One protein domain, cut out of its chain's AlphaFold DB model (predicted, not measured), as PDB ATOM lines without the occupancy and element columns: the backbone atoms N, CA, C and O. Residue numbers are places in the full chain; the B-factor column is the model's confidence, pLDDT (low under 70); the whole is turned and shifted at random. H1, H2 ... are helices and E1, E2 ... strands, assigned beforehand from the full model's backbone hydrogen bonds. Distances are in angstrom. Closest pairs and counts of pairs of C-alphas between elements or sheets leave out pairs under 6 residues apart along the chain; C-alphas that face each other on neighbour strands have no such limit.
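Overview. This is residues 39 to 200 of the 467 residues of a protein of Actinobacteria bacterium ADurb.BinA094 (UniProt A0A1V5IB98). Two strongly twisted sheets make the body: E2, E1, E11, E5 and E6 form one, and E3, E4, E8 and E9 curl into the other until its two edges, E3 and E9, come beside each other. Helix H2 packs between the sheets, and the ribbon of E7 and E10 lies beside E3 at the end of the long axis away from E2. The printed part has 162 residues, with three named helices and eleven named strands in the order E1 E2 H1 E3 E4 H2 E5 E6 H3 E7 E8 E9 E10 E11; its class is mixed, helices and strands. It is compact, with a radius of gyration of the C-alphas of 14.8 A, and spans 44 by 33 by 29 A.

Arrangement. The largest sheet runs E2, residues 45 to 50, E1, 39 to 42, E11, 193 to 199, E5, 102 to 107, and E6, 114 to 118. E1 and E11 are parallel, with N 41 and O 196 at 2.9 A; the other neighbours are antiparallel. N 40 and O 48 are 2.8 A apart in the hairpin E1 and E2, N 104 and O 197 2.8 A between E5 and E11, and N 103 and O 117 2.8 A in the hairpin E5 and E6. H2, residues 85 to 93, is on this sheet at a height of 8.8 A and runs across the strands, at 66 degrees to E1 on the local plane. The antiparallel second sheet runs E3, residues 60 to 68, E4, 74 to 84, E8, 148 to 155, and E9, 170 to 175; N 63 and O 80 are 3.1 A apart, N 152 and O 83 2.9 A, and N 151 and O 172 2.9 A. The closest C-alphas of E3 and E9 are those of Ala 65 and Ala 174, 4.6 A. H2 is on this sheet too, and stands up from it at 66 degrees. H1, residues 52 to 57, is on the second sheet at a height of 9.7 A. H3, residues 119 to 123, only grazes both sheets. E7, residues 129 to 132, and E10, 181 to 184, are antiparallel, with N 131 and O 182 at 2.9 A; Gly 66 of E3 and Val 182 of E10 have C-alphas 4.5 A apart. In H1, H2 and H3 every O i to N i+4 pair is within hydrogen-bond range.

Along the chain. E1 begins at C-alpha 39, (94.913, 121.568, 145.764), and E11, 16.8 A long, ends at C-alpha 199, (83.951, 128.548, 140.469). E3 measures 24.5 A and bends by 58 degrees at residue 63; E4 measures 23.0 A and bends by 82 degrees at residue 81. E8, 17.4 A, bends by 73 degrees at residue 152. H2 measures 12.1 A.

Size, cuts and confidence. The C-alphas farthest apart, those of Val 45 and Thr 135, are 44.6 A apart. The printed part has no cut. The links E7 to E8 and E8 to E9 are long. The mean pLDDT of the printed part is 91.8, and residues 110 to 111 are under 70.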
ATOM      1  N   ALA A  39      94.761 120.351 146.557       93.62
ATOM      2  CA  ALA A  39      94.913 121.568 145.764       93.62
ATOM      3  C   ALA A  39      93.625 122.398 145.804       93.62
ATOM      4  O   ALA A  39      92.555 121.888 145.493       93.62
ATOM      5  N   VAL A  40      93.712 123.685 146.128       95.75
ATOM      6  CA  VAL A  40      92.626 124.628 145.844       95.75
ATOM      7  C   VAL A  40      92.942 125.323 144.534       95.75
ATOM      8  O   VAL A  40      94.049 125.839 144.336       95.75
ATOM      9  N   ARG A  41      91.976 125.312 143.625       93.12
ATOM     10  CA  ARG A  41      92.088 125.935 142.313       93.12
ATOM     11  C   ARG A  41      90.993 126.969 142.151       93.12
ATOM     12  O   ARG A  41      89.905 126.796 142.683       93.12
ATOM     13  N   LEU A  42      91.274 128.017 141.396       90.62
ATOM     14  CA  LEU A  42      90.269 128.950 140.918       90.62
ATOM     15  C   LEU A  42      90.090 128.679 139.432       90.62
ATOM     16  O   LEU A  42      91.047 128.786 138.667       90.62
ATOM     17  N   HIS A  43      88.899 128.229 139.044       88.94
ATOM     18  CA  HIS A  43      88.590 127.855 137.663       88.94
ATOM     19  C   HIS A  43      89.581 126.855 137.043       88.94
ATOM     20  O   HIS A  43      90.009 126.982 135.896       88.94
ATOM     21  N   GLY A  44      89.998 125.864 137.837       86.25
ATOM     22  CA  GLY A  44      90.968 124.841 137.432       86.25
ATOM     23  C   GLY A  44      92.438 125.280 137.485       86.25
ATOM     24  O   GLY A  44      93.323 124.433 137.355       86.25
ATOM     25  N   VAL A  45      92.730 126.559 137.746       84.75
ATOM     26  CA  VAL A  45      94.096 127.067 137.943       84.75
ATOM     27  C   VAL A  45      94.494 126.926 139.415       84.75
ATOM     28  O   VAL A  45      93.833 127.514 140.270       84.75
ATOM     29  N   PRO A  46      95.552 126.168 139.762       88.12
ATOM     30  CA  PRO A  46      95.989 126.038 141.150       88.12
ATOM     31  C   PRO A  46      96.359 127.394 141.758       88.12
ATOM     32  O   PRO A  46      97.260 128.068 141.264       88.12
ATOM     33  N   ILE A  47      95.689 127.762 142.852       89.12
ATOM     34  CA  ILE A  47      95.991 128.977 143.624       89.12
ATOM     35  C   ILE A  47      96.686 128.644 144.944       89.12
ATOM     36  O   ILE A  47      97.458 129.449 145.460       89.12
ATOM     37  N   ARG A  48      96.457 127.437 145.477       91.12
ATOM     38  CA  ARG A  48      97.106 126.957 146.697       91.12
ATOM     39  C   ARG A  48      97.154 125.438 146.759       91.12
ATOM     40  O   ARG A  48      96.311 124.746 146.196       91.12
ATOM     41  N   SER A  49      98.138 124.900 147.465       91.44
ATOM     42  CA  SER A  49      98.171 123.495 147.873       91.44
ATOM     43  C   SER A  49      98.378 123.411 149.378       91.44
ATOM     44  O   SER A  49      99.088 124.242 149.935       91.44
ATOM     45  N   TYR A  50      97.739 122.434 150.015       92.56
ATOM     46  CA  TYR A  50      97.826 122.196 151.449       92.56
ATOM     47  C   TYR A  50      98.405 120.811 151.725       92.56
ATOM     48  O   TYR A  50      97.944 119.805 151.179       92.56
ATOM     49  N   SER A  51      99.387 120.755 152.614       90.88
ATOM     50  CA  SER A  51      99.774 119.552 153.348       90.88
ATOM     51  C   SER A  51      98.742 119.213 154.434       90.88
ATOM     52  O   SER A  51      97.898 120.032 154.803       90.88
ATOM     53  N   LEU A  52      98.829 118.002 154.992       87.69
ATOM     54  CA  LEU A  52      97.982 117.606 156.121       87.69
ATOM     55  C   LEU A  52      98.188 118.520 157.338       87.69
ATOM     56  O   LEU A  52      97.217 118.923 157.969       87.69
ATOM     57  N   ALA A  53      99.441 118.867 157.643       89.44
ATOM     58  CA  ALA A  53      99.773 119.718 158.781       89.44
ATOM     59  C   ALA A  53      99.202 121.137 158.625       89.44
ATOM     60  O   ALA A  53      98.718 121.712 159.594       89.44
ATOM     61  N   GLU A  54      99.212 121.686 157.407       93.31
ATOM     62  CA  GLU A  54      98.609 122.995 157.128       93.31
ATOM     63  C   GLU A  54      97.086 122.962 157.262       93.31
ATOM     64  O   GLU A  54      96.521 123.883 157.844       93.31
ATOM     65  N   LEU A  55      96.417 121.895 156.804       94.12
ATOM     66  CA  LEU A  55      94.979 121.725 157.052       94.12
ATOM     67  C   LEU A  55      94.684 121.623 158.554       94.12
ATOM     68  O   LEU A  55      93.771 122.275 159.045       94.12
ATOM     69  N   GLN A  56      95.481 120.863 159.303       94.12
ATOM     70  CA  GLN A  56      95.336 120.728 160.758       94.12
ATOM     71  C   GLN A  56      95.619 122.029 161.529       94.12
ATOM     72  O   GLN A  56      95.192 122.159 162.675       94.12
ATOM     73  N   ALA A  57      96.331 122.980 160.920       95.38
ATOM     74  CA  ALA A  57      96.591 124.296 161.495       95.38
ATOM     75  C   ALA A  57      95.447 125.303 161.262       95.38
ATOM     76  O   ALA A  57      95.402 126.328 161.948       95.38
ATOM     77  N   LEU A  58      94.528 125.032 160.325       96.50
ATOM     78  CA  LEU A  58      93.280 125.789 160.183       96.50
ATOM     79  C   LEU A  58      92.334 125.496 161.353       96.50
ATOM     80  O   LEU A  58      92.534 124.547 162.108       96.50
ATOM     81  N   THR A  59      91.280 126.304 161.499       96.56
ATOM     82  CA  THR A  59      90.271 126.120 162.552       96.56
ATOM     83  C   THR A  59      89.634 124.728 162.445       96.56
ATOM     84  O   THR A  59      88.898 124.471 161.486       96.56
ATOM     85  N   PRO A  60      89.880 123.816 163.405       96.69
ATOM     86  CA  PRO A  60      89.354 122.465 163.320       96.69
ATOM     87  C   PRO A  60      87.854 122.456 163.614       96.69
ATOM     88  O   PRO A  60      87.358 123.166 164.492       96.69
ATOM     89  N   PHE A  61      87.139 121.591 162.906       97.62
ATOM     90  CA  PHE A  61      85.771 121.208 163.210       97.62
ATOM     91  C   PHE A  61      85.785 119.779 163.752       97.62
ATOM     92  O   PHE A  61      86.123 118.845 163.023       97.62
ATOM     93  N   ALA A  62      85.430 119.622 165.025       96.94
ATOM     94  CA  ALA A  62      85.214 118.328 165.658       96.94
ATOM     95  C   ALA A  62      83.709 118.101 165.817       96.94
ATOM     96  O   ALA A  62      82.994 119.009 166.242       96.94
ATOM     97  N   GLY A  63      83.239 116.907 165.470       96.00
ATOM     98  CA  GLY A  63      81.821 116.577 165.516       96.00
ATOM     99  C   GLY A  63      81.549 115.131 165.138       96.00
ATOM    100  O   GLY A  63      82.432 114.277 165.218       96.00
ATOM    101  N   PHE A  64      80.330 114.874 164.691       96.12
ATOM    102  CA  PHE A  64      79.844 113.584 164.246       96.12
ATOM    103  C   PHE A  64      79.430 113.654 162.780       96.12
ATOM    104  O   PHE A  64      78.793 114.608 162.326       96.12
ATOM    105  N   ALA A  65      79.804 112.631 162.019       95.69
ATOM    106  CA  ALA A  65      79.415 112.510 160.626       95.69
ATOM    107  C   ALA A  65      79.027 111.076 160.292       95.69
ATOM    108  O   ALA A  65      79.608 110.113 160.788       95.69
ATOM    109  N   GLY A  66      78.064 110.937 159.395       95.00
ATOM    110  CA  GLY A  66      77.627 109.659 158.861       95.00
ATOM    111  C   GLY A  66      76.754 109.868 157.640       95.00
ATOM    112  O   GLY A  66      76.405 110.997 157.292       95.00
ATOM    113  N   TYR A  67      76.417 108.780 156.959       94.81
ATOM    114  CA  TYR A  67      75.587 108.851 155.769       94.81
ATOM    115  C   TYR A  67      74.609 107.691 155.651       94.81
ATOM    116  O   TYR A  67      74.879 106.558 156.056       94.81
ATOM    117  N   ARG A  68      73.479 107.980 155.007       95.12
ATOM    118  CA  ARG A  68      72.436 107.021 154.652       95.12
ATOM    119  C   ARG A  68      72.411 106.809 153.141       95.12
ATOM    120  O   ARG A  68      72.345 107.766 152.371       95.12
ATOM    121  N   ASN A  69      72.444 105.558 152.686       92.62
ATOM    122  CA  ASN A  69      72.305 105.242 151.261       92.62
ATOM    123  C   ASN A  69      70.830 105.183 150.817       92.62
ATOM    124  O   ASN A  69      69.905 105.237 151.629       92.62
ATOM    125  N   ASN A  70      70.590 105.042 149.512       91.62
ATOM    126  CA  ASN A  70      69.230 105.006 148.955       91.62
ATOM    127  C   ASN A  70      68.416 103.779 149.406       91.62
ATOM    128  O   ASN A  70      67.191 103.812 149.366       91.62
ATOM    129  N   GLN A  71      69.080 102.717 149.869       93.38
ATOM    130  CA  GLN A  71      68.462 101.518 150.438       93.38
ATOM    131  C   GLN A  71      68.149 101.661 151.939       93.38
ATOM    132  O   GLN A  71      67.603 100.740 152.539       93.38
ATOM    133  N   GLY A  72      68.486 102.801 152.549       90.94
ATOM    134  CA  GLY A  72      68.262 103.076 153.965       90.94
ATOM    135  C   GLY A  72      69.270 102.450 154.918       90.94
ATOM    136  O   GLY A  72      69.050 102.519 156.126       90.94
ATOM    137  N   ALA A  73      70.364 101.886 154.403       94.50
ATOM    138  CA  ALA A  73      71.489 101.475 155.229       94.50
ATOM    139  C   ALA A  73      72.304 102.701 155.654       94.50
ATOM    140  O   ALA A  73      72.530 103.617 154.855       94.50
ATOM    141  N   ILE A  74      72.748 102.686 156.906       94.75
ATOM    142  CA  ILE A  74      73.449 103.786 157.561       94.75
ATOM    143  C   ILE A  74      74.901 103.371 157.835       94.75
ATOM    144  O   ILE A  74      75.180 102.219 158.166       94.75
ATOM    145  N   THR A  75      75.834 104.302 157.653       94.19
ATOM    146  CA  THR A  75      77.237 104.193 158.082       94.19
ATOM    147  C   THR A  75      77.568 105.406 158.947       94.19
ATOM    148  O   THR A  75      77.344 106.535 158.509       94.19
ATOM    149  N   GLY A  76      78.082 105.181 160.158       92.25
ATOM    150  CA  GLY A  76      78.127 106.204 161.208       92.25
ATOM    151  C   GLY A  76      76.768 106.409 161.900       92.25
ATOM    152  O   GLY A  76      75.899 105.545 161.764       92.25
ATOM    153  N   PRO A  77      76.562 107.530 162.614       93.06
ATOM    154  CA  PRO A  77      77.510 108.625 162.819       93.06
ATOM    155  C   PRO A  77      78.739 108.169 163.610       93.06
ATOM    156  O   PRO A  77      78.641 107.318 164.487       93.06
ATOM    157  N   ALA A  78      79.906 108.714 163.291       94.88
ATOM    158  CA  ALA A  78      81.126 108.514 164.066       94.88
ATOM    159  C   ALA A  78      81.770 109.864 164.370       94.88
ATOM    160  O   ALA A  78      81.571 110.826 163.626       94.88
ATOM    161  N   ALA A  79      82.543 109.919 165.455       96.25
ATOM    162  CA  ALA A  79      83.329 111.096 165.789       96.25
ATOM    163  C   ALA A  79      84.403 111.332 164.717       96.25
ATOM    164  O   ALA A  79      85.165 110.422 164.389       96.25
ATOM    165  N   VAL A  80      84.463 112.550 164.190       96.38
ATOM    166  CA  VAL A  80      85.395 112.956 163.135       96.38
ATOM    167  C   VAL A  80      85.996 114.322 163.441       96.38
ATOM    168  O   VAL A  80      85.367 115.165 164.087       96.38
ATOM    169  N   THR A  81      87.195 114.557 162.913       97.25
ATOM    170  CA  THR A  81      87.832 115.874 162.895       97.25
ATOM    171  C   THR A  81      88.183 116.263 161.461       97.25
ATOM    172  O   THR A  81      88.730 115.474 160.684       97.25
ATOM    173  N   GLY A  82      87.862 117.501 161.096       97.12
ATOM    174  CA  GLY A  82      88.136 118.055 159.776       97.12
ATOM    175  C   GLY A  82      88.286 119.570 159.790       97.12
ATOM    176  O   GLY A  82      88.423 120.188 160.844       97.12
ATOM    177  N   VAL A  83      88.237 120.174 158.606       98.12
ATOM    178  CA  VAL A  83      88.182 121.634 158.417       98.12
ATOM    179  C   VAL A  83      86.992 121.968 157.532       98.12
ATOM    180  O   VAL A  83      86.699 121.225 156.593       98.12
ATOM    181  N   LYS A  84      86.313 123.088 157.794       98.19
ATOM    182  CA  LYS A  84      85.222 123.554 156.930       98.19
ATOM    183  C   LYS A  84      85.746 123.883 155.537       98.19
ATOM    184  O   LYS A  84      86.753 124.574 155.396       98.19
ATOM    185  N   VAL A  85      85.025 123.457 154.503       98.12
ATOM    186  CA  VAL A  85      85.382 123.768 153.108       98.12
ATOM    187  C   VAL A  85      85.432 125.276 152.869       98.12
ATOM    188  O   VAL A  85      86.350 125.758 152.212       98.12
ATOM    189  N   THR A  86      84.502 126.029 153.455       96.75
ATOM    190  CA  THR A  86      84.462 127.496 153.365       96.75
ATOM    191  C   THR A  86      85.695 128.160 153.968       96.75
ATOM    192  O   THR A  86      86.146 129.169 153.440       96.75
ATOM    193  N   ASP A  87      86.265 127.586 155.030       97.50
ATOM    194  CA  ASP A  87      87.453 128.133 155.690       97.50
ATOM    195  C   ASP A  87      88.706 127.842 154.850       97.50
ATOM    196  O   ASP A  87      89.531 128.729 154.663       97.50
ATOM    197  N   ILE A  88      88.809 126.640 154.264       98.06
ATOM    198  CA  ILE A  88      89.894 126.280 153.330       98.06
ATOM    199  C   ILE A  88      89.871 127.188 152.091       98.06
ATOM    200  O   ILE A  88      90.915 127.671 151.646       98.06
ATOM    201  N   VAL A  89      88.683 127.401 151.518       96.62
ATOM    202  CA  VAL A  89      88.485 128.273 150.352       96.62
ATOM    203  C   VAL A  89      88.765 129.727 150.719       96.62
ATOM    204  O   VAL A  89      89.493 130.398 149.993       96.62
ATOM    205  N   GLY A  90      88.264 130.189 151.866       94.88
ATOM    206  CA  GLY A  90      88.500 131.539 152.368       94.88
ATOM    207  C   GLY A  90      89.983 131.848 152.560       94.88
ATOM    208  O   GLY A  90      90.472 132.892 152.133       94.88
ATOM    209  N   ASP A  91      90.711 130.900 153.144       95.94
ATOM    210  CA  ASP A  91      92.156 130.975 153.356       95.94
ATOM    211  C   ASP A  91      92.950 130.911 152.035       95.94
ATOM    212  O   ASP A  91      93.967 131.587 151.874       95.94
ATOM    213  N   ALA A  92      92.485 130.144 151.046       93.81
ATOM    214  CA  ALA A  92      93.134 130.067 149.736       93.81
ATOM    215  C   ALA A  92      92.905 131.316 148.870       93.81
ATOM    216  O   ALA A  92      93.827 131.744 148.178       93.81
ATOM    217  N   LEU A  93      91.701 131.893 148.902       90.06
ATOM    218  CA  LEU A  93      91.343 133.096 148.142       90.06
ATOM    219  C   LEU A  93      91.797 134.393 148.827       90.06
ATOM    220  O   LEU A  93      91.904 135.429 148.176       90.06
ATOM    221  N   GLY A  94      92.009 134.367 150.147       90.75
ATOM    222  CA  GLY A  94      92.142 135.578 150.961       90.75
ATOM    223  C   GLY A  94      90.817 136.334 151.161       90.75
ATOM    224  O   GLY A  94      90.824 137.453 151.672       90.75
ATOM    225  N   ALA A  95      89.689 135.737 150.764       90.06
ATOM    226  CA  ALA A  95      88.335 136.272 150.883       90.06
ATOM    227  C   ALA A  95      87.306 135.124 150.938       90.06
ATOM    228  O   ALA A  95      87.578 134.053 150.398       90.06
ATOM    229  N   PRO A  96      86.122 135.310 151.552       92.12
ATOM    230  CA  PRO A  96      85.072 134.288 151.563       92.12
ATOM    231  C   PRO A  96      84.609 133.884 150.154       92.12
ATOM    232  O   PRO A  96      84.690 134.674 149.214       92.12
ATOM    233  N   LEU A  97      84.052 132.674 150.022       91.00
ATOM    234  CA  LEU A  97      83.369 132.244 148.798       91.00
ATOM    235  C   LEU A  97      82.201 133.196 148.485       91.00
ATOM    236  O   LEU A  97      81.352 133.414 149.349       91.00
ATOM    237  N   ALA A  98      82.135 133.715 147.258       88.62
ATOM    238  CA  ALA A  98      81.042 134.580 146.804       88.62
ATOM    239  C   ALA A  98      79.669 133.883 146.904       88.62
ATOM    240  O   ALA A  98      79.593 132.661 146.776       88.62
ATOM    241  N   GLU A  99      78.593 134.646 147.127       90.75
ATOM    242  CA  GLU A  99      77.226 134.114 147.310       90.75
ATOM    243  C   GLU A  99      76.679 133.389 146.069       90.75
ATOM    244  O   GLU A  99      75.867 132.474 146.179       90.75
ATOM    245  N   ASP A 100      77.148 133.773 144.886       88.12
ATOM    246  CA  ASP A 100      76.838 133.158 143.596       88.12
ATOM    247  C   ASP A 100      77.911 132.152 143.139       88.12
ATOM    248  O   ASP A 100      77.806 131.562 142.061       88.12
ATOM    249  N   GLY A 101      78.936 131.934 143.965       92.62
ATOM    250  CA  GLY A 101      80.007 130.984 143.720       92.62
ATOM    251  C   GLY A 101      79.633 129.540 144.059       92.62
ATOM    252  O   GLY A 101      78.634 129.232 144.712       92.62
ATOM    253  N   SER A 102      80.489 128.620 143.633       96.19
ATOM    254  CA  SER A 102      80.403 127.203 143.970       96.19
ATOM    255  C   SER A 102      81.791 126.581 144.096       96.19
ATOM    256  O   SER A 102      82.799 127.178 143.713       96.19
ATOM    257  N   VAL A 103      81.847 125.384 144.668       98.00
ATOM    258  CA  VAL A 103      83.067 124.593 144.800       98.00
ATOM    259  C   VAL A 103      82.818 123.212 144.224       98.00
ATOM    260  O   VAL A 103      81.949 122.470 144.686       98.00
ATOM    261  N   ASP A 104      83.629 122.856 143.244       97.25
ATOM    262  CA  ASP A 104      83.754 121.505 142.735       97.25
ATOM    263  C   ASP A 104      84.704 120.715 143.639       97.25
ATOM    264  O   ASP A 104      85.911 120.954 143.694       97.25
ATOM    265  N   VAL A 105      84.156 119.749 144.373       97.31
ATOM    266  CA  VAL A 105      84.932 118.813 145.188       97.31
ATOM    267  C   VAL A 105      85.372 117.656 144.297       97.31
ATOM    268  O   VAL A 105      84.546 116.860 143.838       97.31
ATOM    269  N   VAL A 106      86.680 117.552 144.061       94.88
ATOM    270  CA  VAL A 106      87.277 116.615 143.103       94.88
ATOM    271  C   VAL A 106      87.925 115.442 143.835       94.88
ATOM    272  O   VAL A 106      88.883 115.612 144.597       94.88
ATOM    273  N   ALA A 107      87.428 114.232 143.579       91.25
ATOM    274  CA  ALA A 107      88.043 112.991 144.047       91.25
ATOM    275  C   ALA A 107      89.221 112.570 143.158       91.25
ATOM    276  O   ALA A 107      89.156 112.703 141.940       91.25
ATOM    277  N   GLY A 108      90.264 111.993 143.751       84.50
ATOM    278  CA  GLY A 108      91.367 111.343 143.047       84.50
ATOM    279  C   GLY A 108      91.111 109.857 142.761       84.50
ATOM    280  O   GLY A 108      90.141 109.267 143.240       84.50
ATOM    281  N   GLY A 109      92.035 109.222 142.037       77.06
ATOM    282  CA  GLY A 109      91.988 107.802 141.656       77.06
ATOM    283  C   GLY A 109      91.752 107.590 140.156       77.06
ATOM    284  O   GLY A 109      91.655 108.552 139.402       77.06
ATOM    285  N   ASP A 110      91.639 106.329 139.721       66.44
ATOM    286  CA  ASP A 110      91.568 105.956 138.291       66.44
ATOM    287  C   ASP A 110      90.303 106.456 137.567       66.44
ATOM    288  O   ASP A 110      90.247 106.496 136.337       66.44
ATOM    289  N   LYS A 111      89.261 106.813 138.327       69.50
ATOM    290  CA  LYS A 111      88.000 107.387 137.835       69.50
ATOM    291  C   LYS A 111      87.575 108.526 138.764       69.50
ATOM    292  O   LYS A 111      86.738 108.297 139.641       69.50
ATOM    293  N   PRO A 112      88.181 109.716 138.625       78.56
ATOM    294  CA  PRO A 112      87.886 110.842 139.498       78.56
ATOM    295  C   PRO A 112      86.414 111.245 139.355       78.56
ATOM    296  O   PRO A 112      85.866 111.275 138.252       78.56
ATOM    297  N   THR A 113      85.761 111.528 140.480       86.75
ATOM    298  CA  THR A 113      84.397 112.073 140.505       86.75
ATOM    299  C   THR A 113      84.443 113.506 140.996       86.75
ATOM    300  O   THR A 113      85.019 113.750 142.058       86.75
ATOM    301  N   THR A 114      83.778 114.411 140.289       93.50
ATOM    302  CA  THR A 114      83.593 115.801 140.714       93.50
ATOM    303  C   THR A 114      82.151 116.017 141.144       93.50
ATOM    304  O   THR A 114      81.230 115.474 140.527       93.50
ATOM    305  N   ARG A 115      81.952 116.783 142.216       95.31
ATOM    306  CA  ARG A 115      80.627 117.213 142.670       95.31
ATOM    307  C   ARG A 115      80.628 118.696 142.970       95.31
ATOM    308  O   ARG A 115      81.478 119.150 143.728       95.31
ATOM    309  N   ASN A 116      79.647 119.393 142.416       95.69
ATOM    310  CA  ASN A 116      79.472 120.818 142.616       95.69
ATOM    311  C   ASN A 116      78.623 121.102 143.861       95.69
ATOM    312  O   ASN A 116      77.537 120.536 144.033       95.69
ATOM    313  N   PHE A 117      79.102 122.014 144.699       96.50
ATOM    314  CA  PHE A 117      78.373 122.547 145.842       96.50
ATOM    315  C   PHE A 117      78.330 124.068 145.735       96.50
ATOM    316  O   PHE A 117      79.367 124.726 145.804       96.50
ATOM    317  N   THR A 118      77.138 124.634 145.560       96.50
ATOM    318  CA  THR A 118      76.944 126.090 145.567       96.50
ATOM    319  C   THR A 118      77.238 126.670 146.947       96.50
ATOM    320  O   THR A 118      77.219 125.952 147.952       96.50
ATOM    321  N   HIS A 119      77.470 127.980 147.008       95.00
ATOM    322  CA  HIS A 119      77.588 128.710 148.268       95.00
ATOM    323  C   HIS A 119      76.443 128.367 149.231       95.00
ATOM    324  O   HIS A 119      76.687 128.010 150.380       95.00
ATOM    325  N   ASP A 120      75.202 128.385 148.741       95.12
ATOM    326  CA  ASP A 120      74.009 128.093 149.538       95.12
ATOM    327  C   ASP A 120      74.026 126.670 150.128       95.12
ATOM    328  O   ASP A 120      73.687 126.466 151.293       95.12
ATOM    329  N   ARG A 121      74.527 125.678 149.379       94.88
ATOM    330  CA  ARG A 121      74.710 124.311 149.893       94.88
ATOM    331  C   ARG A 121      75.817 124.226 150.945       94.88
ATOM    332  O   ARG A 121      75.681 123.477 151.903       94.88
ATOM    333  N   LEU A 122      76.911 124.972 150.794       95.94
ATOM    334  CA  LEU A 122      78.042 124.931 151.732       95.94
ATOM    335  C   LEU A 122      77.795 125.725 153.023       95.94
ATOM    336  O   LEU A 122      78.350 125.369 154.063       95.94
ATOM    337  N   VAL A 123      77.002 126.796 152.944       94.25
ATOM    338  CA  VAL A 123      76.803 127.771 154.029       94.25
ATOM    339  C   VAL A 123      75.443 127.617 154.698       94.25
ATOM    340  O   VAL A 123      75.371 127.600 155.925       94.25
ATOM    341  N   ASN A 124      74.377 127.478 153.909       92.38
ATOM    342  CA  ASN A 124      73.002 127.363 154.405       92.38
ATOM    343  C   ASN A 124      72.484 125.920 154.370       92.38
ATOM    344  O   ASN A 124      71.349 125.659 154.767       92.38
ATOM    345  N   PHE A 125      73.317 124.980 153.912       93.12
ATOM    346  CA  PHE A 125      73.014 123.551 153.837       93.12
ATOM    347  C   PHE A 125      71.763 123.247 153.006       93.12
ATOM    348  O   PHE A 125      71.055 122.272 153.263       93.12
ATOM    349  N   ALA A 126      71.501 124.078 151.994       89.06
ATOM    350  CA  ALA A 126      70.394 123.872 151.076       89.06
ATOM    351  C   ALA A 126      70.451 122.476 150.439       89.06
ATOM    352  O   ALA A 126      71.525 121.931 150.167       89.06
ATOM    353  N   ASP A 127      69.273 121.888 150.239       86.69
ATOM    354  CA  ASP A 127      69.060 120.555 149.665       86.69
ATOM    355  C   ASP A 127      69.696 119.372 150.423       86.69
ATOM    356  O   ASP A 127      69.507 118.220 150.023       86.69
ATOM    357  N   PHE A 128      70.400 119.603 151.540       88.81
ATOM    358  CA  PHE A 128      70.824 118.519 152.419       88.81
ATOM    359  C   PHE A 128      69.648 118.005 153.248       88.81
ATOM    360  O   PHE A 128      68.877 118.765 153.834       88.81
ATOM    361  N   VAL A 129      69.539 116.679 153.332       92.06
ATOM    362  CA  VAL A 129      68.561 116.004 154.184       92.06
ATOM    363  C   VAL A 129      69.310 115.264 155.279       92.06
ATOM    364  O   VAL A 129      70.211 114.478 154.993       92.06
ATOM    365  N   MET A 130      68.912 115.482 156.528       93.94
ATOM    366  CA  MET A 130      69.454 114.759 157.674       93.94
ATOM    367  C   MET A 130      68.463 113.692 158.127       93.94
ATOM    368  O   MET A 130      67.249 113.870 158.038       93.94
ATOM    369  N   TYR A 131      68.985 112.557 158.575       95.75
ATOM    370  CA  TYR A 131      68.216 111.459 159.146       95.75
ATOM    371  C   TYR A 131      68.712 111.158 160.551       95.75
ATOM    372  O   TYR A 131      69.912 111.189 160.809       95.75
ATOM    373  N   ASP A 132      67.787 110.788 161.425       94.88
ATOM    374  CA  ASP A 132      68.109 110.188 162.709       94.88
ATOM    375  C   ASP A 132      68.537 108.733 162.473       94.88
ATOM    376  O   ASP A 132      67.826 107.944 161.843       94.88
ATOM    377  N   ALA A 133      69.723 108.375 162.950       94.12
ATOM    378  CA  ALA A 133      70.349 107.091 162.686       94.12
ATOM    379  C   ALA A 133      69.652 105.915 163.387       94.12
ATOM    380  O   ALA A 133      69.756 104.775 162.934       94.12
ATOM    381  N   THR A 134      68.925 106.184 164.474       94.31
ATOM    382  CA  THR A 134      68.238 105.165 165.277       94.31
ATOM    383  C   THR A 134      66.869 104.833 164.690       94.31
ATOM    384  O   THR A 134      66.491 103.669 164.560       94.31
ATOM    385  N   THR A 135      66.111 105.864 164.335       94.75
ATOM    386  CA  THR A 135      64.724 105.775 163.865       94.75
ATOM    387  C   THR A 135      64.617 105.746 162.344       94.75
ATOM    388  O   THR A 135      63.594 105.318 161.809       94.75
ATOM    389  N   ASN A 136      65.679 106.145 161.639       94.06
ATOM    390  CA  ASN A 136      65.745 106.247 160.184       94.06
ATOM    391  C   ASN A 136      64.672 107.185 159.596       94.06
ATOM    392  O   ASN A 136      64.156 106.956 158.496       94.06
ATOM    393  N   THR A 137      64.337 108.247 160.330       94.75
ATOM    394  CA  THR A 137      63.398 109.297 159.914       94.75
ATOM    395  C   THR A 137      64.115 110.614 159.646       94.75
ATOM    396  O   THR A 137      65.177 110.863 160.208       94.75
ATOM    397  N   VAL A 138      63.528 111.460 158.796       94.12
ATOM    398  CA  VAL A 138      64.075 112.787 158.474       94.12
ATOM    399  C   VAL A 138      64.088 113.676 159.720       94.12
ATOM    400  O   VAL A 138      63.097 113.725 160.447       94.12
ATOM    401  N   VAL A 139      65.188 114.400 159.914       92.00
ATOM    402  CA  VAL A 139      65.372 115.436 160.937       92.00
ATOM    403  C   VAL A 139      65.421 116.785 160.227       92.00
ATOM    404  O   VAL A 139      66.163 116.949 159.255       92.00
ATOM    405  N   ALA A 140      64.611 117.747 160.670       87.81
ATOM    406  CA  ALA A 140      64.688 119.097 160.128       87.81
ATOM    407  C   ALA A 140      65.999 119.753 160.578       87.81
ATOM    408  O   ALA A 140      66.391 119.620 161.733       87.81
ATOM    409  N   LEU A 141      66.656 120.509 159.693       85.56
ATOM    410  CA  LEU A 141      67.953 121.126 160.010       85.56
ATOM    411  C   LEU A 141      67.894 122.043 161.247       85.56
ATOM    412  O   LEU A 141      68.870 122.146 161.976       85.56
ATOM    413  N   GLY A 142      66.746 122.682 161.502       82.88
ATOM    414  CA  GLY A 142      66.536 123.533 162.680       82.88
ATOM    415  C   GLY A 142      66.316 122.781 163.999       82.88
ATOM    416  O   GLY A 142      66.382 123.411 165.050       82.88
ATOM    417  N   ASP A 143      66.063 121.469 163.950       85.19
ATOM    418  CA  ASP A 143      65.897 120.616 165.138       85.19
ATOM    419  C   ASP A 143      67.231 120.014 165.611       85.19
ATOM    420  O   ASP A 143      67.298 119.410 166.683       85.19
ATOM    421  N   LEU A 144      68.298 120.177 164.822       86.06
ATOM    422  CA  LEU A 144      69.637 119.722 165.169       86.06
ATOM    423  C   LEU A 144      70.230 120.572 166.289       86.06
ATOM    424  O   LEU A 144      70.024 121.785 166.377       86.06
ATOM    425  N   THR A 145      70.971 119.911 167.172       80.38
ATOM    426  CA  THR A 145      71.453 120.531 168.411       80.38
ATOM    427  C   THR A 145      72.825 121.183 168.271       80.38
ATOM    428  O   THR A 145      73.163 122.043 169.089       80.38
ATOM    429  N   GLY A 146      73.603 120.821 167.244       83.75
ATOM    430  CA  GLY A 146      74.923 121.380 166.968       83.75
ATOM    431  C   GLY A 146      74.985 122.206 165.682       83.75
ATOM    432  O   GLY A 146      74.146 122.075 164.793       83.75
ATOM    433  N   PRO A 147      75.985 123.100 165.556       92.06
ATOM    434  CA  PRO A 147      76.265 123.753 164.287       92.06
ATOM    435  C   PRO A 147      76.670 122.722 163.230       92.06
ATOM    436  O   PRO A 147      77.547 121.889 163.460       92.06
ATOM    437  N   LEU A 148      76.067 122.840 162.051       94.38
ATOM    438  CA  LEU A 148      76.427 122.068 160.870       94.38
ATOM    439  C   LEU A 148      77.640 122.665 160.147       94.38
ATOM    440  O   LEU A 148      77.885 123.875 160.192       94.38
ATOM    441  N   ALA A 149      78.385 121.813 159.444       96.25
ATOM    442  CA  ALA A 149      79.391 122.246 158.482       96.25
ATOM    443  C   ALA A 149      79.669 121.193 157.404       96.25
ATOM    444  O   ALA A 149      79.811 120.005 157.694       96.25
ATOM    445  N   CYS A 150      79.846 121.642 156.159       97.56
ATOM    446  CA  CYS A 150      80.508 120.845 155.132       97.56
ATOM    447  C   CYS A 150      82.020 120.853 155.392       97.56
ATOM    448  O   CYS A 150      82.668 121.899 155.287       97.56
ATOM    449  N   ILE A 151      82.580 119.695 155.734       97.69
ATOM    450  CA  ILE A 151      83.980 119.559 156.146       97.69
ATOM    451  C   ILE A 151      84.763 118.634 155.217       97.69
ATOM    452  O   ILE A 151      84.207 117.700 154.638       97.69
ATOM    453  N   LEU A 152      86.074 118.863 155.123       97.50
ATOM    454  CA  LEU A 152      87.038 117.840 154.725       97.50
ATOM    455  C   LEU A 152      87.584 117.166 155.983       97.50
ATOM    456  O   LEU A 152      88.353 117.768 156.733       97.50
ATOM    457  N   ILE A 153      87.162 115.926 156.215       96.25
ATOM    458  CA  ILE A 153      87.654 115.067 157.293       96.25
ATOM    459  C   ILE A 153      89.092 114.669 156.986       96.25
ATOM    460  O   ILE A 153      89.373 114.215 155.874       96.25
ATOM    461  N   TYR A 154      89.959 114.789 157.990       93.56
ATOM    462  CA  TYR A 154      91.317 114.246 157.975       93.56
ATOM    463  C   TYR A 154      91.577 113.234 159.103       93.56
ATOM    464  O   TYR A 154      92.610 112.569 159.087       93.56
ATOM    465  N   ASP A 155      90.677 113.131 160.088       93.31
ATOM    466  CA  ASP A 155      90.778 112.183 161.197       93.31
ATOM    467  C   ASP A 155      89.405 111.582 161.543       93.31
ATOM    468  O   ASP A 155      88.415 112.292 161.712       93.31
ATOM    469  N   ASP A 156      89.367 110.256 161.642       92.50
ATOM    470  CA  ASP A 156      88.231 109.437 162.077       92.50
ATOM    471  C   ASP A 156      88.808 108.279 162.905       92.50
ATOM    472  O   ASP A 156      89.196 107.246 162.343       92.50
ATOM    473  N   PRO A 157      88.890 108.424 164.238       89.31
ATOM    474  CA  PRO A 157      89.502 107.419 165.101       89.31
ATOM    475  C   PRO A 157      88.842 106.035 165.007       89.31
ATOM    476  O   PRO A 157      89.484 105.023 165.297       89.31
ATOM    477  N   GLY A 158      87.561 105.978 164.624       85.25
ATOM    478  CA  GLY A 158      86.810 104.734 164.456       85.25
ATOM    479  C   GLY A 158      86.965 104.093 163.074       85.25
ATOM    480  O   GLY A 158      86.607 102.925 162.909       85.25
ATOM    481  N   GLY A 159      87.474 104.836 162.086       85.56
ATOM    482  CA  GLY A 159      87.676 104.398 160.702       85.56
ATOM    483  C   GLY A 159      86.397 103.999 159.954       85.56
ATOM    484  O   GLY A 159      86.481 103.358 158.904       85.56
ATOM    485  N   GLN A 160      85.213 104.322 160.487       85.50
ATOM    486  CA  GLN A 160      83.927 103.948 159.885       85.50
ATOM    487  C   GLN A 160      83.541 104.855 158.713       85.50
ATOM    488  O   GLN A 160      82.910 104.408 157.754       85.50
ATOM    489  N   ILE A 161      83.921 106.126 158.789       88.50
ATOM    490  CA  ILE A 161      83.659 107.165 157.796       88.50
ATOM    491  C   ILE A 161      84.853 107.315 156.860       88.50
ATOM    492  O   ILE A 161      84.664 107.533 155.662       88.50
ATOM    493  N   MET A 162      86.072 107.159 157.364       83.62
ATOM    494  CA  MET A 162      87.298 107.353 156.596       83.62
ATOM    495  C   MET A 162      88.230 106.136 156.688       83.62
ATOM    496  O   MET A 162      89.284 106.192 157.322       83.62
ATOM    497  N   PRO A 163      87.865 105.007 156.057       79.31
ATOM    498  CA  PRO A 163      88.755 103.857 155.997       79.31
ATOM    499  C   PRO A 163      89.992 104.177 155.139       79.31
ATOM    500  O   PRO A 163      89.936 104.981 154.206       79.31
ATOM    501  N   ALA A 164      91.120 103.529 155.442       72.81
ATOM    502  CA  ALA A 164      92.432 103.855 154.866       72.81
ATOM    503  C   ALA A 164      92.519 103.725 153.327       72.81
ATOM    504  O   ALA A 164      93.399 104.313 152.704       72.81
ATOM    505  N   ASP A 165      91.614 102.973 152.697       76.38
ATOM    506  CA  ASP A 165      91.523 102.787 151.243       76.38
ATOM    507  C   ASP A 165      90.772 103.923 150.521       76.38
ATOM    508  O   ASP A 165      90.713 103.949 149.291       76.38
ATOM    509  N   ARG A 166      90.198 104.878 151.264       74.75
ATOM    510  CA  ARG A 166      89.390 105.991 150.738       74.75
ATOM    511  C   ARG A 166      90.128 107.325 150.693       74.75
ATOM    512  O   ARG A 166      89.481 108.352 150.502       74.75
ATOM    513  N   GLY A 167      91.454 107.299 150.787       76.19
ATOM    514  CA  GLY A 167      92.310 108.477 150.661       76.19
ATOM    515  C   GLY A 167      92.374 109.343 151.924       76.19
ATOM    516  O   GLY A 167      91.630 109.113 152.876       76.19
ATOM    517  N   PRO A 168      93.276 110.340 151.943       84.00
ATOM    518  CA  PRO A 168      93.616 111.102 153.143       84.00
ATOM    519  C   PRO A 168      92.649 112.245 153.450       84.00
ATOM    520  O   PRO A 168      92.859 112.928 154.444       84.00
ATOM    521  N   LEU A 169      91.621 112.469 152.619       93.19
ATOM    522  CA  LEU A 169      90.571 113.460 152.859       93.19
ATOM    523  C   LEU A 169      89.207 112.956 152.385       93.19
ATOM    524  O   LEU A 169      89.091 112.348 151.313       93.19
ATOM    525  N   ARG A 170      88.155 113.268 153.148       93.81
ATOM    526  CA  ARG A 170      86.763 112.983 152.771       93.81
ATOM    527  C   ARG A 170      85.864 114.193 152.987       93.81
ATOM    528  O   ARG A 170      85.817 114.732 154.083       93.81
ATOM    529  N   PHE A 171      85.097 114.561 151.967       96.25
ATOM    530  CA  PHE A 171      84.038 115.562 152.082       96.25
ATOM    531  C   PHE A 171      82.749 114.946 152.631       96.25
ATOM    532  O   PHE A 171      82.288 113.919 152.111       96.25
ATOM    533  N   ILE A 172      82.155 115.589 153.637       95.81
ATOM    534  CA  ILE A 172      80.829 115.250 154.173       95.81
ATOM    535  C   ILE A 172      80.219 116.433 154.948       95.81
ATOM    536  O   ILE A 172      80.942 117.308 155.420       95.81
ATOM    537  N   LEU A 173      78.891 116.441 155.105       96.06
ATOM    538  CA  LEU A 173      78.202 117.281 156.087       96.06
ATOM    539  C   LEU A 173      78.304 116.638 157.479       96.06
ATOM    540  O   LEU A 173      77.989 115.457 157.637       96.06
ATOM    541  N   ALA A 174      78.745 117.409 158.469       95.50
ATOM    542  CA  ALA A 174      78.891 116.979 159.854       95.50
ATOM    543  C   ALA A 174      78.106 117.893 160.801       95.50
ATOM    544  O   ALA A 174      77.946 119.085 160.529       95.50
ATOM    545  N   ASP A 175      77.664 117.327 161.919       95.56
ATOM    546  CA  ASP A 175      77.064 118.044 163.043       95.56
ATOM    547  C   ASP A 175      78.066 118.079 164.200       95.56
ATOM    548  O   ASP A 175      78.705 117.075 164.499       95.56
ATOM    549  N   ALA A 176      78.259 119.225 164.848       95.50
ATOM    550  CA  ALA A 176      79.247 119.328 165.922       95.50
ATOM    551  C   ALA A 176      78.853 118.594 167.219       95.50
ATOM    552  O   ALA A 176      79.738 118.287 168.016       95.50
ATOM    553  N   LEU A 177      77.561 118.350 167.466       94.56
ATOM    554  CA  LEU A 177      77.057 117.839 168.749       94.56
ATOM    555  C   LEU A 177      76.151 116.609 168.619       94.56
ATOM    556  O   LEU A 177      76.124 115.798 169.544       94.56
ATOM    557  N   ASP A 178      75.413 116.463 167.519       92.12
ATOM    558  CA  ASP A 178      74.434 115.387 167.360       92.12
ATOM    559  C   ASP A 178      75.087 114.068 166.913       92.12
ATOM    560  O   ASP A 178      75.414 113.862 165.743       92.12
ATOM    561  N   GLU A 179      75.244 113.139 167.858       93.38
ATOM    562  CA  GLU A 179      75.807 111.804 167.623       93.38
ATOM    563  C   GLU A 179      74.866 110.835 166.886       93.38
ATOM    564  O   GLU A 179      75.263 109.704 166.606       93.38
ATOM    565  N   ASN A 180      73.638 111.257 166.563       93.00
ATOM    566  CA  ASN A 180      72.625 110.447 165.888       93.00
ATOM    567  C   ASN A 180      72.260 110.967 164.492       93.00
ATOM    568  O   ASN A 180      71.497 110.303 163.792       93.00
ATOM    569  N   ALA A 181      72.797 112.099 164.039       93.81
ATOM    570  CA  ALA A 181      72.443 112.676 162.747       93.81
ATOM    571  C   ALA A 181      73.333 112.150 161.598       93.81
ATOM    572  O   ALA A 181      74.563 112.186 161.664       93.81
ATOM    573  N   VAL A 182      72.723 111.686 160.499       94.56
ATOM    574  CA  VAL A 182      73.429 111.272 159.269       94.56
ATOM    575  C   VAL A 182      72.923 111.989 158.026       94.56
ATOM    576  O   VAL A 182      71.724 112.193 157.845       94.56
ATOM    577  N   MET A 183      73.844 112.303 157.120       94.94
ATOM    578  CA  MET A 183      73.560 112.963 155.849       94.94
ATOM    579  C   MET A 183      72.917 112.004 154.836       94.94
ATOM    580  O   MET A 183      73.328 110.850 154.673       94.94
ATOM    581  N   PHE A 184      71.952 112.505 154.076       92.00
ATOM    582  CA  PHE A 184      71.391 111.856 152.901       92.00
ATOM    583  C   PHE A 184      71.360 112.835 151.714       92.00
ATOM    584  O   PHE A 184      71.033 114.007 151.908       92.00
ATOM    585  N   PRO A 185      71.607 112.357 150.482       90.00
ATOM    586  CA  PRO A 185      72.006 110.990 150.131       90.00
ATOM    587  C   PRO A 185      73.513 110.720 150.280       90.00
ATOM    588  O   PRO A 185      74.352 111.600 150.135       90.00
ATOM    589  N   ALA A 186      73.886 109.460 150.546       88.69
ATOM    590  CA  ALA A 186      75.290 109.047 150.706       88.69
ATOM    591  C   ALA A 186      76.191 109.373 149.508       88.69
ATOM    592  O   ALA A 186      77.409 109.472 149.655       88.69
ATOM    593  N   ASN A 187      75.606 109.507 148.318       86.25
ATOM    594  CA  ASN A 187      76.336 109.900 147.126       86.25
ATOM    595  C   ASN A 187      76.745 111.374 147.145       86.25
ATOM    596  O   ASN A 187      77.498 111.706 146.253       86.25
ATOM    597  N   GLU A 188      76.323 112.223 148.083       89.44
ATOM    598  CA  GLU A 188      76.865 113.583 148.248       89.44
ATOM    599  C   GLU A 188      78.249 113.576 148.914       89.44
ATOM    600  O   GLU A 188      79.045 114.488 148.716       89.44
ATOM    601  N   ALA A 189      78.589 112.519 149.660       91.31
ATOM    602  CA  ALA A 189      79.920 112.386 150.241       91.31
ATOM    603  C   ALA A 189      80.963 112.085 149.152       91.31
ATOM    604  O   ALA A 189      80.750 111.230 148.282       91.31
ATOM    605  N   VAL A 190      82.127 112.731 149.241       92.94
ATOM    606  CA  VAL A 190      83.241 112.538 148.297       92.94
ATOM    607  C   VAL A 190      84.434 111.958 149.037       92.94
ATOM    608  O   VAL A 190      84.996 112.597 149.919       92.94
ATOM    609  N   SER A 191      84.810 110.728 148.701       90.75
ATOM    610  CA  SER A 191      86.034 110.096 149.206       90.75
ATOM    611  C   SER A 191      87.247 110.516 148.382       90.75
ATOM    612  O   SER A 191      87.104 110.835 147.203       90.75
ATOM    613  N   ASN A 192      88.434 110.415 148.977       89.12
ATOM    614  CA  ASN A 192      89.721 110.684 148.344       89.12
ATOM    615  C   ASN A 192      89.767 112.066 147.688       89.12
ATOM    616  O   ASN A 192      90.104 112.183 146.513       89.12
ATOM    617  N   VAL A 193      89.356 113.103 148.415       93.69
ATOM    618  CA  VAL A 193      89.357 114.472 147.884       93.69
ATOM    619  C   VAL A 193      90.798 114.919 147.663       93.69
ATOM    620  O   VAL A 193      91.607 114.865 148.583       93.69
ATOM    621  N   VAL A 194      91.105 115.359 146.444       92.06
ATOM    622  CA  VAL A 194      92.442 115.839 146.052       92.06
ATOM    623  C   VAL A 194      92.430 117.288 145.585       92.06
ATOM    624  O   VAL A 194      93.483 117.927 145.564       92.06
ATOM    625  N   ALA A 195      91.262 117.827 145.220       94.88
ATOM    626  CA  ALA A 195      91.135 119.241 144.910       94.88
ATOM    627  C   ALA A 195      89.766 119.833 145.267       94.88
ATOM    628  O   ALA A 195      88.757 119.126 145.310       94.88
ATOM    629  N   LEU A 196      89.773 121.143 145.499       97.19
ATOM    630  CA  LEU A 196      88.604 122.013 145.533       97.19
ATOM    631  C   LEU A 196      88.760 123.032 144.402       97.19
ATOM    632  O   LEU A 196      89.627 123.904 144.480       97.19
ATOM    633  N   ASP A 197      87.945 122.918 143.361       95.62
ATOM    634  CA  ASP A 197      87.934 123.861 142.247       95.62
ATOM    635  C   ASP A 197      86.836 124.904 142.514       95.62
ATOM    636  O   ASP A 197      85.644 124.623 142.443       95.62
ATOM    637  N   VAL A 198      87.240 126.112 142.899       95.50
ATOM    638  CA  VAL A 198      86.349 127.246 143.148       95.50
ATOM    639  C   VAL A 198      85.899 127.826 141.812       95.50
ATOM    640  O   VAL A 198      86.728 128.114 140.949       95.50
ATOM    641  N   LEU A 199      84.590 128.020 141.666       93.69
ATOM    642  CA  LEU A 199      83.951 128.548 140.469       93.69
ATOM    643  C   LEU A 199      83.110 129.771 140.837       93.69
ATOM    644  O   LEU A 199      82.168 129.672 141.623       93.69
ATOM    645  N   THR A 200      83.431 130.913 140.246       91.06
ATOM    646  CA  THR A 200      82.674 132.166 140.339       91.06
ATOM    647  C   THR A 200      82.065 132.526 138.979       91.06
ATOM    648  O   THR A 200      82.711 132.347 137.943       91.06
TER     649      THR A 200